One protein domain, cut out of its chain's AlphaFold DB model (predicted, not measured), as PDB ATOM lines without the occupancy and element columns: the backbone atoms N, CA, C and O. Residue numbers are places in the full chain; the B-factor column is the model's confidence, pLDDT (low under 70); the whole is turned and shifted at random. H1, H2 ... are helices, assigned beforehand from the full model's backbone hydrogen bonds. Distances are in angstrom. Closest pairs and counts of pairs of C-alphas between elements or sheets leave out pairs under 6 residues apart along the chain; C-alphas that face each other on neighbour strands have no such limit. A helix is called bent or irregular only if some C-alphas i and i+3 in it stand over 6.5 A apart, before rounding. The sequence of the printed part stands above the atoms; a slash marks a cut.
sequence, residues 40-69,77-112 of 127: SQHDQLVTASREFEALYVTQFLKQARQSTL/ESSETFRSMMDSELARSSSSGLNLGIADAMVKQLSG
ATOM      1  N   SER A  40     159.839 136.713 145.747       79.75
ATOM      2  CA  SER A  40     158.999 136.858 146.926       79.75
ATOM      3  C   SER A  40     159.644 137.853 147.900       79.75
ATOM      4  O   SER A  40     160.868 137.932 148.019       79.75
ATOM      5  N   GLN A  41     158.824 138.620 148.625       80.88
ATOM      6  CA  GLN A  41     159.313 139.526 149.676       80.88
ATOM      7  C   GLN A  41     160.225 138.784 150.672       80.88
ATOM      8  O   GLN A  41     161.135 139.376 151.235       80.88
ATOM      9  N   HIS A  42     159.998 137.481 150.865       85.81
ATOM     10  CA  HIS A  42     160.818 136.623 151.708       85.81
ATOM     11  C   HIS A  42     162.229 136.403 151.142       85.81
ATOM     12  O   HIS A  42     163.198 136.585 151.873       85.81
ATOM     13  N   ASP A  43     162.371 136.087 149.854       86.62
ATOM     14  CA  ASP A  43     163.685 135.843 149.233       86.62
ATOM     15  C   ASP A  43     164.565 137.099 149.232       86.62
ATOM     16  O   ASP A  43     165.776 137.035 149.466       86.62
ATOM     17  N   GLN A  44     163.942 138.264 149.044       86.38
ATOM     18  CA  GLN A  44     164.625 139.555 149.129       86.38
ATOM     19  C   GLN A  44     165.110 139.841 150.558       86.38
ATOM     20  O   GLN A  44     166.232 140.311 150.746       86.38
ATOM     21  N   LEU A  45     164.303 139.504 151.572       88.81
ATOM     22  CA  LEU A  45     164.704 139.605 152.978       88.81
ATOM     23  C   LEU A  45     165.854 138.652 153.312       88.81
ATOM     24  O   LEU A  45     166.816 139.077 153.941       88.81
ATOM     25  N   VAL A  46     165.796 137.398 152.855       89.38
ATOM     26  CA  VAL A  46     166.871 136.412 153.060       89.38
ATOM     27  C   VAL A  46     168.186 136.904 152.463       89.38
ATOM     28  O   VAL A  46     169.226 136.836 153.121       89.38
ATOM     29  N   THR A  47     168.145 137.431 151.240       87.88
ATOM     30  CA  THR A  47     169.336 137.948 150.554       87.88
ATOM     31  C   THR A  47     169.926 139.144 151.304       87.88
ATOM     32  O   THR A  47     171.099 139.117 151.673       87.88
ATOM     33  N   ALA A  48     169.103 140.141 151.642       89.56
ATOM     34  CA  ALA A  48     169.550 141.324 152.377       89.56
ATOM     35  C   ALA A  48     170.088 140.990 153.783       89.56
ATOM     36  O   ALA A  48     171.080 141.568 154.228       89.56
ATOM     37  N   SER A  49     169.470 140.038 154.488       91.19
ATOM     38  CA  SER A  49     169.926 139.598 155.811       91.19
ATOM     39  C   SER A  49     171.291 138.904 155.765       91.19
ATOM     40  O   SER A  49     172.107 139.122 156.661       91.19
ATOM     41  N   ARG A  50     171.573 138.118 154.717       88.81
ATOM     42  CA  ARG A  50     172.893 137.492 154.500       88.81
ATOM     43  C   ARG A  50     173.973 138.523 154.185       88.81
ATOM     44  O   ARG A  50     175.071 138.451 154.730       88.81
ATOM     45  N   GLU A  51     173.657 139.506 153.348       87.62
ATOM     46  CA  GLU A  51     174.581 140.602 153.037       87.62
ATOM     47  C   GLU A  51     174.904 141.440 154.279       87.62
ATOM     48  O   GLU A  51     176.062 141.790 154.520       87.62
ATOM     49  N   PHE A  52     173.901 141.706 155.118       90.88
ATOM     50  CA  PHE A  52     174.103 142.388 156.390       90.88
ATOM     51  C   PHE A  52     175.044 141.613 157.322       90.88
ATOM     52  O   PHE A  52     175.941 142.214 157.912       90.88
ATOM     53  N   GLU A  53     174.871 140.295 157.451       88.69
ATOM     54  CA  GLU A  53     175.738 139.462 158.292       88.69
ATOM     55  C   GLU A  53     177.202 139.520 157.830       88.69
ATOM     56  O   GLU A  53     178.098 139.717 158.653       88.69
ATOM     57  N   ALA A  54     177.452 139.457 156.520       87.44
ATOM     58  CA  ALA A  54     178.801 139.565 155.963       87.44
ATOM     59  C   ALA A  54     179.468 140.918 156.285       87.44
ATOM     60  O   ALA A  54     180.635 140.974 156.701       87.44
ATOM     61  N   LEU A  55     178.725 142.020 156.144       87.06
ATOM     62  CA  LEU A  55     179.204 143.361 156.497       87.06
ATOM     63  C   LEU A  55     179.443 143.499 158.004       87.06
ATOM     64  O   LEU A  55     180.458 144.065 158.419       87.06
ATOM     65  N   TYR A  56     178.543 142.954 158.821       89.56
ATOM     66  CA  TYR A  56     178.661 142.965 160.274       89.56
ATOM     67  C   TYR A  56     179.918 142.229 160.739       89.56
ATOM     68  O   TYR A  56     180.696 142.798 161.502       89.56
ATOM     69  N   VAL A  57     180.167 141.012 160.241       87.44
ATOM     70  CA  VAL A  57     181.371 140.233 160.573       87.44
ATOM     71  C   VAL A  57     182.631 140.996 160.184       87.44
ATOM     72  O   VAL A  57     183.545 141.133 160.996       87.44
ATOM     73  N   THR A  58     182.659 141.567 158.981       84.31
ATOM     74  CA  THR A  58     183.787 142.386 158.516       84.31
ATOM     75  C   THR A  58     184.050 143.558 159.462       84.31
ATOM     76  O   THR A  58     185.190 143.804 159.865       84.31
ATOM     77  N   GLN A  59     183.000 144.279 159.860       86.38
ATOM     78  CA  GLN A  59     183.135 145.447 160.722       86.38
ATOM     79  C   GLN A  59     183.486 145.068 162.166       86.38
ATOM     80  O   GLN A  59     184.308 145.749 162.781       86.38
ATOM     81  N   PHE A  60     182.926 143.980 162.687       87.50
ATOM     82  CA  PHE A  60     183.256 143.432 164.000       87.50
ATOM     83  C   PHE A  60     184.732 143.020 164.070       87.50
ATOM     84  O   PHE A  60     185.459 143.481 164.950       87.50
ATOM     85  N   LEU A  61     185.212 142.251 163.087       84.31
ATOM     86  CA  LEU A  61     186.617 141.840 162.987       84.31
ATOM     87  C   LEU A  61     187.560 143.039 162.826       84.31
ATOM     88  O   LEU A  61     188.634 143.072 163.428       84.31
ATOM     89  N   LYS A  62     187.156 144.054 162.054       81.81
ATOM     90  CA  LYS A  62     187.917 145.302 161.908       81.81
ATOM     91  C   LYS A  62     188.074 146.033 163.245       81.81
ATOM     92  O   LYS A  62     189.189 146.445 163.557       81.81
ATOM     93  N   GLN A  63     187.006 146.161 164.037       84.06
ATOM     94  CA  GLN A  63     187.070 146.808 165.357       84.06
ATOM     95  C   GLN A  63     187.908 145.997 166.352       84.06
ATOM     96  O   GLN A  63     188.753 146.566 167.042       84.06
ATOM     97  N   ALA A  64     187.745 144.671 166.371       83.62
ATOM     98  CA  ALA A  64     188.558 143.787 167.203       83.62
ATOM     99  C   ALA A  64     190.057 143.964 166.908       83.62
ATOM    100  O   ALA A  64     190.853 144.147 167.828       83.62
ATOM    101  N   ARG A  65     190.437 144.020 165.622       74.69
ATOM    102  CA  ARG A  65     191.826 144.267 165.207       74.69
ATOM    103  C   ARG A  65     192.321 145.641 165.643       74.69
ATOM    104  O   ARG A  65     193.397 145.731 166.226       74.69
ATOM    105  N   GLN A  66     191.555 146.699 165.377       74.19
ATOM    106  CA  GLN A  66     191.930 148.070 165.746       74.19
ATOM    107  C   GLN A  66     192.173 148.210 167.254       74.19
ATOM    108  O   GLN A  66     193.162 148.817 167.654       74.19
ATOM    109  N   SER A  67     191.351 147.566 168.086       73.38
ATOM    110  CA  SER A  67     191.521 147.571 169.543       73.38
ATOM    111  C   SER A  67     192.796 146.860 170.019       73.38
ATOM    112  O   SER A  67     193.332 147.236 171.056       73.38
ATOM    113  N   THR A  68     193.289 145.847 169.295       62.44
ATOM    114  CA  THR A  68     194.533 145.121 169.643       62.44
ATOM    115  C   THR A  68     195.806 145.778 169.109       62.44
ATOM    116  O   THR A  68     196.885 145.534 169.635       62.44
ATOM    117  N   LEU A  69     195.688 146.612 168.069       62.75
ATOM    118  CA  LEU A  69     196.814 147.206 167.340       62.75
ATOM    119  C   LEU A  69     197.114 148.665 167.725       62.75
ATOM    120  O   LEU A  69     197.908 149.321 167.061       62.75
ATOM    121  N   GLU A  77     205.905 151.219 158.047       70.19
ATOM    122  CA  GLU A  77     206.384 150.260 157.035       70.19
ATOM    123  C   GLU A  77     206.049 148.794 157.370       70.19
ATOM    124  O   GLU A  77     205.658 148.004 156.505       70.19
ATOM    125  N   SER A  78     206.117 148.433 158.652       73.19
ATOM    126  CA  SER A  78     205.736 147.096 159.130       73.19
ATOM    127  C   SER A  78     204.218 146.893 159.068       73.19
ATOM    128  O   SER A  78     203.734 145.766 158.923       73.19
ATOM    129  N   SER A  79     203.460 147.990 159.162       74.12
ATOM    130  CA  SER A  79     202.000 147.977 159.169       74.12
ATOM    131  C   SER A  79     201.413 147.538 157.824       74.12
ATOM    132  O   SER A  79     200.520 146.693 157.810       74.12
ATOM    133  N   GLU A  80     201.943 148.023 156.697       80.56
ATOM    134  CA  GLU A  80     201.446 147.671 155.358       80.56
ATOM    135  C   GLU A  80     201.708 146.201 155.019       80.56
ATOM    136  O   GLU A  80     200.825 145.499 154.519       80.56
ATOM    137  N   THR A  81     202.880 145.687 155.397       81.88
ATOM    138  CA  THR A  81     203.213 144.265 155.228       81.88
ATOM    139  C   THR A  81     202.273 143.376 156.048       81.88
ATOM    140  O   THR A  81     201.719 142.401 155.533       81.88
ATOM    141  N   PHE A  82     202.017 143.740 157.308       80.56
ATOM    142  CA  PHE A  82     201.067 143.022 158.159       80.56
ATOM    143  C   PHE A  82     199.636 143.077 157.606       80.56
ATOM    144  O   PHE A  82     198.936 142.063 157.591       80.56
ATOM    145  N   ARG A  83     199.200 144.239 157.103       79.62
ATOM    146  CA  ARG A  83     197.885 144.415 156.466       79.62
ATOM    147  C   ARG A  83     197.735 143.534 155.232       79.62
ATOM    148  O   ARG A  83     196.698 142.896 155.109       79.62
ATOM    149  N   SER A  84     198.753 143.447 154.375       83.56
ATOM    150  CA  SER A  84     198.740 142.610 153.166       83.56
ATOM    151  C   SER A  84     198.661 141.110 153.479       83.56
ATOM    152  O   SER A  84     197.839 140.393 152.900       83.56
ATOM    153  N   MET A  85     199.455 140.625 154.439       86.12
ATOM    154  CA  MET A  85     199.390 139.223 154.879       86.12
ATOM    155  C   MET A  85     198.031 138.886 155.496       86.12
ATOM    156  O   MET A  85     197.451 137.836 155.228       86.12
ATOM    157  N   MET A  86     197.501 139.800 156.300       79.94
ATOM    158  CA  MET A  86     196.207 139.649 156.951       79.94
ATOM    159  C   MET A  86     195.033 139.752 155.966       79.94
ATOM    160  O   MET A  86     194.035 139.060 156.144       79.94
ATOM    161  N   ASP A  87     195.126 140.596 154.938       80.44
ATOM    162  CA  ASP A  87     194.148 140.667 153.846       80.44
ATOM    163  C   ASP A  87     194.139 139.366 153.039       80.44
ATOM    164  O   ASP A  87     193.078 138.830 152.739       80.44
ATOM    165  N   SER A  88     195.317 138.782 152.807       84.75
ATOM    166  CA  SER A  88     195.448 137.470 152.166       84.75
ATOM    167  C   SER A  88     194.783 136.355 152.986       84.75
ATOM    168  O   SER A  88     194.098 135.499 152.422       84.75
ATOM    169  N   GLU A  89     194.933 136.377 154.315       79.81
ATOM    170  CA  GLU A  89     194.265 135.425 155.212       79.81
ATOM    171  C   GLU A  89     192.756 135.681 155.302       79.81
ATOM    172  O   GLU A  89     191.970 134.740 155.301       79.81
ATOM    173  N   LEU A  90     192.321 136.943 155.291       73.19
ATOM    174  CA  LEU A  90     190.904 137.313 155.223       73.19
ATOM    175  C   LEU A  90     190.256 136.872 153.910       73.19
ATOM    176  O   LEU A  90     189.152 136.331 153.918       73.19
ATOM    177  N   ALA A  91     190.922 137.075 152.775       75.19
ATOM    178  CA  ALA A  91     190.475 136.588 151.474       75.19
ATOM    179  C   ALA A  91     190.364 135.055 151.482       75.19
ATOM    180  O   ALA A  91     189.410 134.488 150.948       75.19
ATOM    181  N   ARG A  92     191.288 134.372 152.168       75.19
ATOM    182  CA  ARG A  92     191.217 132.924 152.387       75.19
ATOM    183  C   ARG A  92     190.041 132.532 153.289       75.19
ATOM    184  O   ARG A  92     189.270 131.653 152.910       75.19
ATOM    185  N   SER A  93     189.860 133.183 154.438       66.00
ATOM    186  CA  SER A  93     188.837 132.842 155.437       66.00
ATOM    187  C   SER A  93     187.423 133.232 155.008       66.00
ATOM    188  O   SER A  93     186.460 132.555 155.356       66.00
ATOM    189  N   SER A  94     187.282 134.317 154.247       62.66
ATOM    190  CA  SER A  94     186.001 134.779 153.694       62.66
ATOM    191  C   SER A  94     185.417 133.784 152.698       62.66
ATOM    192  O   SER A  94     184.199 133.620 152.664       62.66
ATOM    193  N   SER A  95     186.261 133.039 151.974       60.38
ATOM    194  CA  SER A  95     185.802 131.933 151.123       60.38
ATOM    195  C   SER A  95     185.100 130.813 151.907       60.38
ATOM    196  O   SER A  95     184.250 130.123 151.353       60.38
ATOM    197  N   SER A  96     185.407 130.672 153.202       60.66
ATOM    198  CA  SER A  96     184.869 129.628 154.082       60.66
ATOM    199  C   SER A  96     183.626 130.053 154.872       60.66
ATOM    200  O   SER A  96     183.060 129.214 155.562       60.66
ATOM    201  N   GLY A  97     183.202 131.322 154.781       64.69
ATOM    202  CA  GLY A  97     181.927 131.841 155.299       64.69
ATOM    203  C   GLY A  97     181.619 131.525 156.771       64.69
ATOM    204  O   GLY A  97     181.006 130.509 157.088       64.69
ATOM    205  N   LEU A  98     181.952 132.439 157.687       68.38
ATOM    206  CA  LEU A  98     181.429 132.395 159.059       68.38
ATOM    207  C   LEU A  98     179.921 132.699 159.044       68.38
ATOM    208  O   LEU A  98     179.530 133.850 158.868       68.38
ATOM    209  N   ASN A  99     179.087 131.675 159.231       77.31
ATOM    210  CA  ASN A  99     177.646 131.829 159.440       77.31
ATOM    211  C   ASN A  99     177.366 131.918 160.949       77.31
ATOM    212  O   ASN A  99     177.559 130.939 161.673       77.31
ATOM    213  N   LEU A 100     176.945 133.091 161.425       87.88
ATOM    214  CA  LEU A 100     176.665 133.357 162.839       87.88
ATOM    215  C   LEU A 100     175.175 133.187 163.181       87.88
ATOM    216  O   LEU A 100     174.791 133.346 164.340       87.88
ATOM    217  N   GLY A 101     174.329 132.881 162.193       89.19
ATOM    218  CA  GLY A 101     172.879 132.757 162.349       89.19
ATOM    219  C   GLY A 101     172.156 134.095 162.535       89.19
ATOM    220  O   GLY A 101     170.957 134.111 162.830       89.19
ATOM    221  N   ILE A 102     172.843 135.229 162.358       91.50
ATOM    222  CA  ILE A 102     172.242 136.566 162.498       91.50
ATOM    223  C   ILE A 102     171.280 136.818 161.337       91.50
ATOM    224  O   ILE A 102     170.192 137.363 161.542       91.50
ATOM    225  N   ALA A 103     171.654 136.377 160.134       91.25
ATOM    226  CA  ALA A 103     170.802 136.476 158.958       91.25
ATOM    227  C   ALA A 103     169.469 135.736 159.166       91.25
ATOM    228  O   ALA A 103     168.401 136.306 158.942       91.25
ATOM    229  N   ASP A 104     169.515 134.509 159.688       90.62
ATOM    230  CA  ASP A 104     168.322 133.692 159.940       90.62
ATOM    231  C   ASP A 104     167.426 134.297 161.030       90.62
ATOM    232  O   ASP A 104     166.197 134.327 160.899       90.62
ATOM    233  N   ALA A 105     168.025 134.835 162.098       93.12
ATOM    234  CA  ALA A 105     167.290 135.539 163.145       93.12
ATOM    235  C   ALA A 105     166.591 136.799 162.606       93.12
ATOM    236  O   ALA A 105     165.435 137.061 162.949       93.12
ATOM    237  N   MET A 106     167.261 137.553 161.729       90.69
ATOM    238  CA  MET A 106     166.698 138.743 161.090       90.69
ATOM    239  C   MET A 106     165.522 138.383 160.179       90.69
ATOM    240  O   MET A 106     164.458 138.996 160.292       90.69
ATOM    241  N   VAL A 107     165.668 137.349 159.347       91.88
ATOM    242  CA  VAL A 107     164.580 136.831 158.507       91.88
ATOM    243  C   VAL A 107     163.406 136.405 159.375       91.88
ATOM    244  O   VAL A 107     162.274 136.796 159.096       91.88
ATOM    245  N   LYS A 108     163.638 135.658 160.457       90.81
ATOM    246  CA  LYS A 108     162.576 135.205 161.366       90.81
ATOM    247  C   LYS A 108     161.828 136.371 162.013       90.81
ATOM    248  O   LYS A 108     160.600 136.359 162.051       90.81
ATOM    249  N   GLN A 109     162.546 137.389 162.482       88.88
ATOM    250  CA  GLN A 109     161.941 138.546 163.140       88.88
ATOM    251  C   GLN A 109     161.164 139.432 162.160       88.88
ATOM    252  O   GLN A 109     160.066 139.895 162.471       88.88
ATOM    253  N   LEU A 110     161.706 139.653 160.964       87.56
ATOM    254  CA  LEU A 110     161.106 140.543 159.971       87.56
ATOM    255  C   LEU A 110     159.999 139.864 159.150       87.56
ATOM    256  O   LEU A 110     159.069 140.528 158.702       87.56
ATOM    257  N   SER A 111     160.046 138.537 158.997       85.00
ATOM    258  CA  SER A 111     158.948 137.766 158.395       85.00
ATOM    259  C   SER A 111     157.812 137.494 159.384       85.00
ATOM    260  O   SER A 111     156.644 137.596 159.014       85.00
ATOM    261  N   GLY A 112     158.129 137.199 160.651       72.19
ATOM    262  CA  GLY A 112     157.138 136.887 161.687       72.19
ATOM    263  C   GLY A 112     156.324 138.092 162.168       72.19
ATOM    264  O   GLY A 112     155.180 137.934 162.588       72.19
TER     265      GLY A 112
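Overview. This is residues 40 to 69 and 77 to 112 of the 127 residues of the protein "Rod-binding domain-containing protein" of Rhodobacter sp. BACL10 MAG-120419-bin15 (UniProt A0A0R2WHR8). One long helix, H1, is the spine of a loose rod; the short helix H3 packs on its first half, at residues 42 to 53, while H2 stands off from H1 beyond a gap and touches neither of the other helices. H2 and H3 follow one another back along the spine, and residues 62 to 68 of H1 and 80 to 89 of H2 stand free, which leaves that part of the rod open. The printed part has 66 residues with three named helices, in the order H1, H2, H3, and no named strand; the class is all helix. The whole is loose, with a radius of gyration of the C-alphas of 15.4 A, and spans 50 by 23 by 14 A.

Along the chain. The printed part begins at Ser 40, and H1 follows with residues 41 to 68. It runs from C-alpha 41 at (159.313, 139.526, 149.676) to C-alpha 68 at (194.533, 145.121, 169.643), and its length from first to last C-alpha is 40.9 A. After the cut, H2 takes residues 77 to 94, from C-alpha 77 at (206.384, 150.260, 157.035), and is 25.8 A long. H3 takes residues 102 to 112, ends with C-alpha 112 at (157.138, 136.887, 161.687), and is 15.1 A long. No helix is bent.

Arrangement. H1 and H3 touch, with 16 pairs of C-alphas within 8 A. The closest C-alphas of the two are those of Ser 49 and Ala 103, 4.5 A apart, and H1 touches H3 with residues 42 to 53 alone. They run opposite ways at a steep tilt of 37 degrees, only just past shallow. H1 and H2 are near each other, with no pair of C-alphas within 8 A but 5 pairs within 10 A. H2 and H3 are apart. In the backbone, every O i to N i+4 pair of H1 and H3 is within hydrogen-bond range; in H2, 13 of 14 are.

Size, cuts and confidence. The two C-alphas farthest apart are those of Glu 77 and Gly 112, at 51.2 A, while the first and last printed C-alphas, of Ser 40 and Gly 112, are 14.9 A apart. Residues 70 to 76 are cut out and not printed, and C-alphas 69 and 77 are 14.4 A apart across the cut. The link across the cut joins H1 to H2; the link from H2 to H3, 7 residues, is short. The mean pLDDT of the printed part is 81.5. It is under 70 in residues 68 to 69, of which 68 belongs to H1, and in residues 93 to 98, of which 93 to 94 belong to H2.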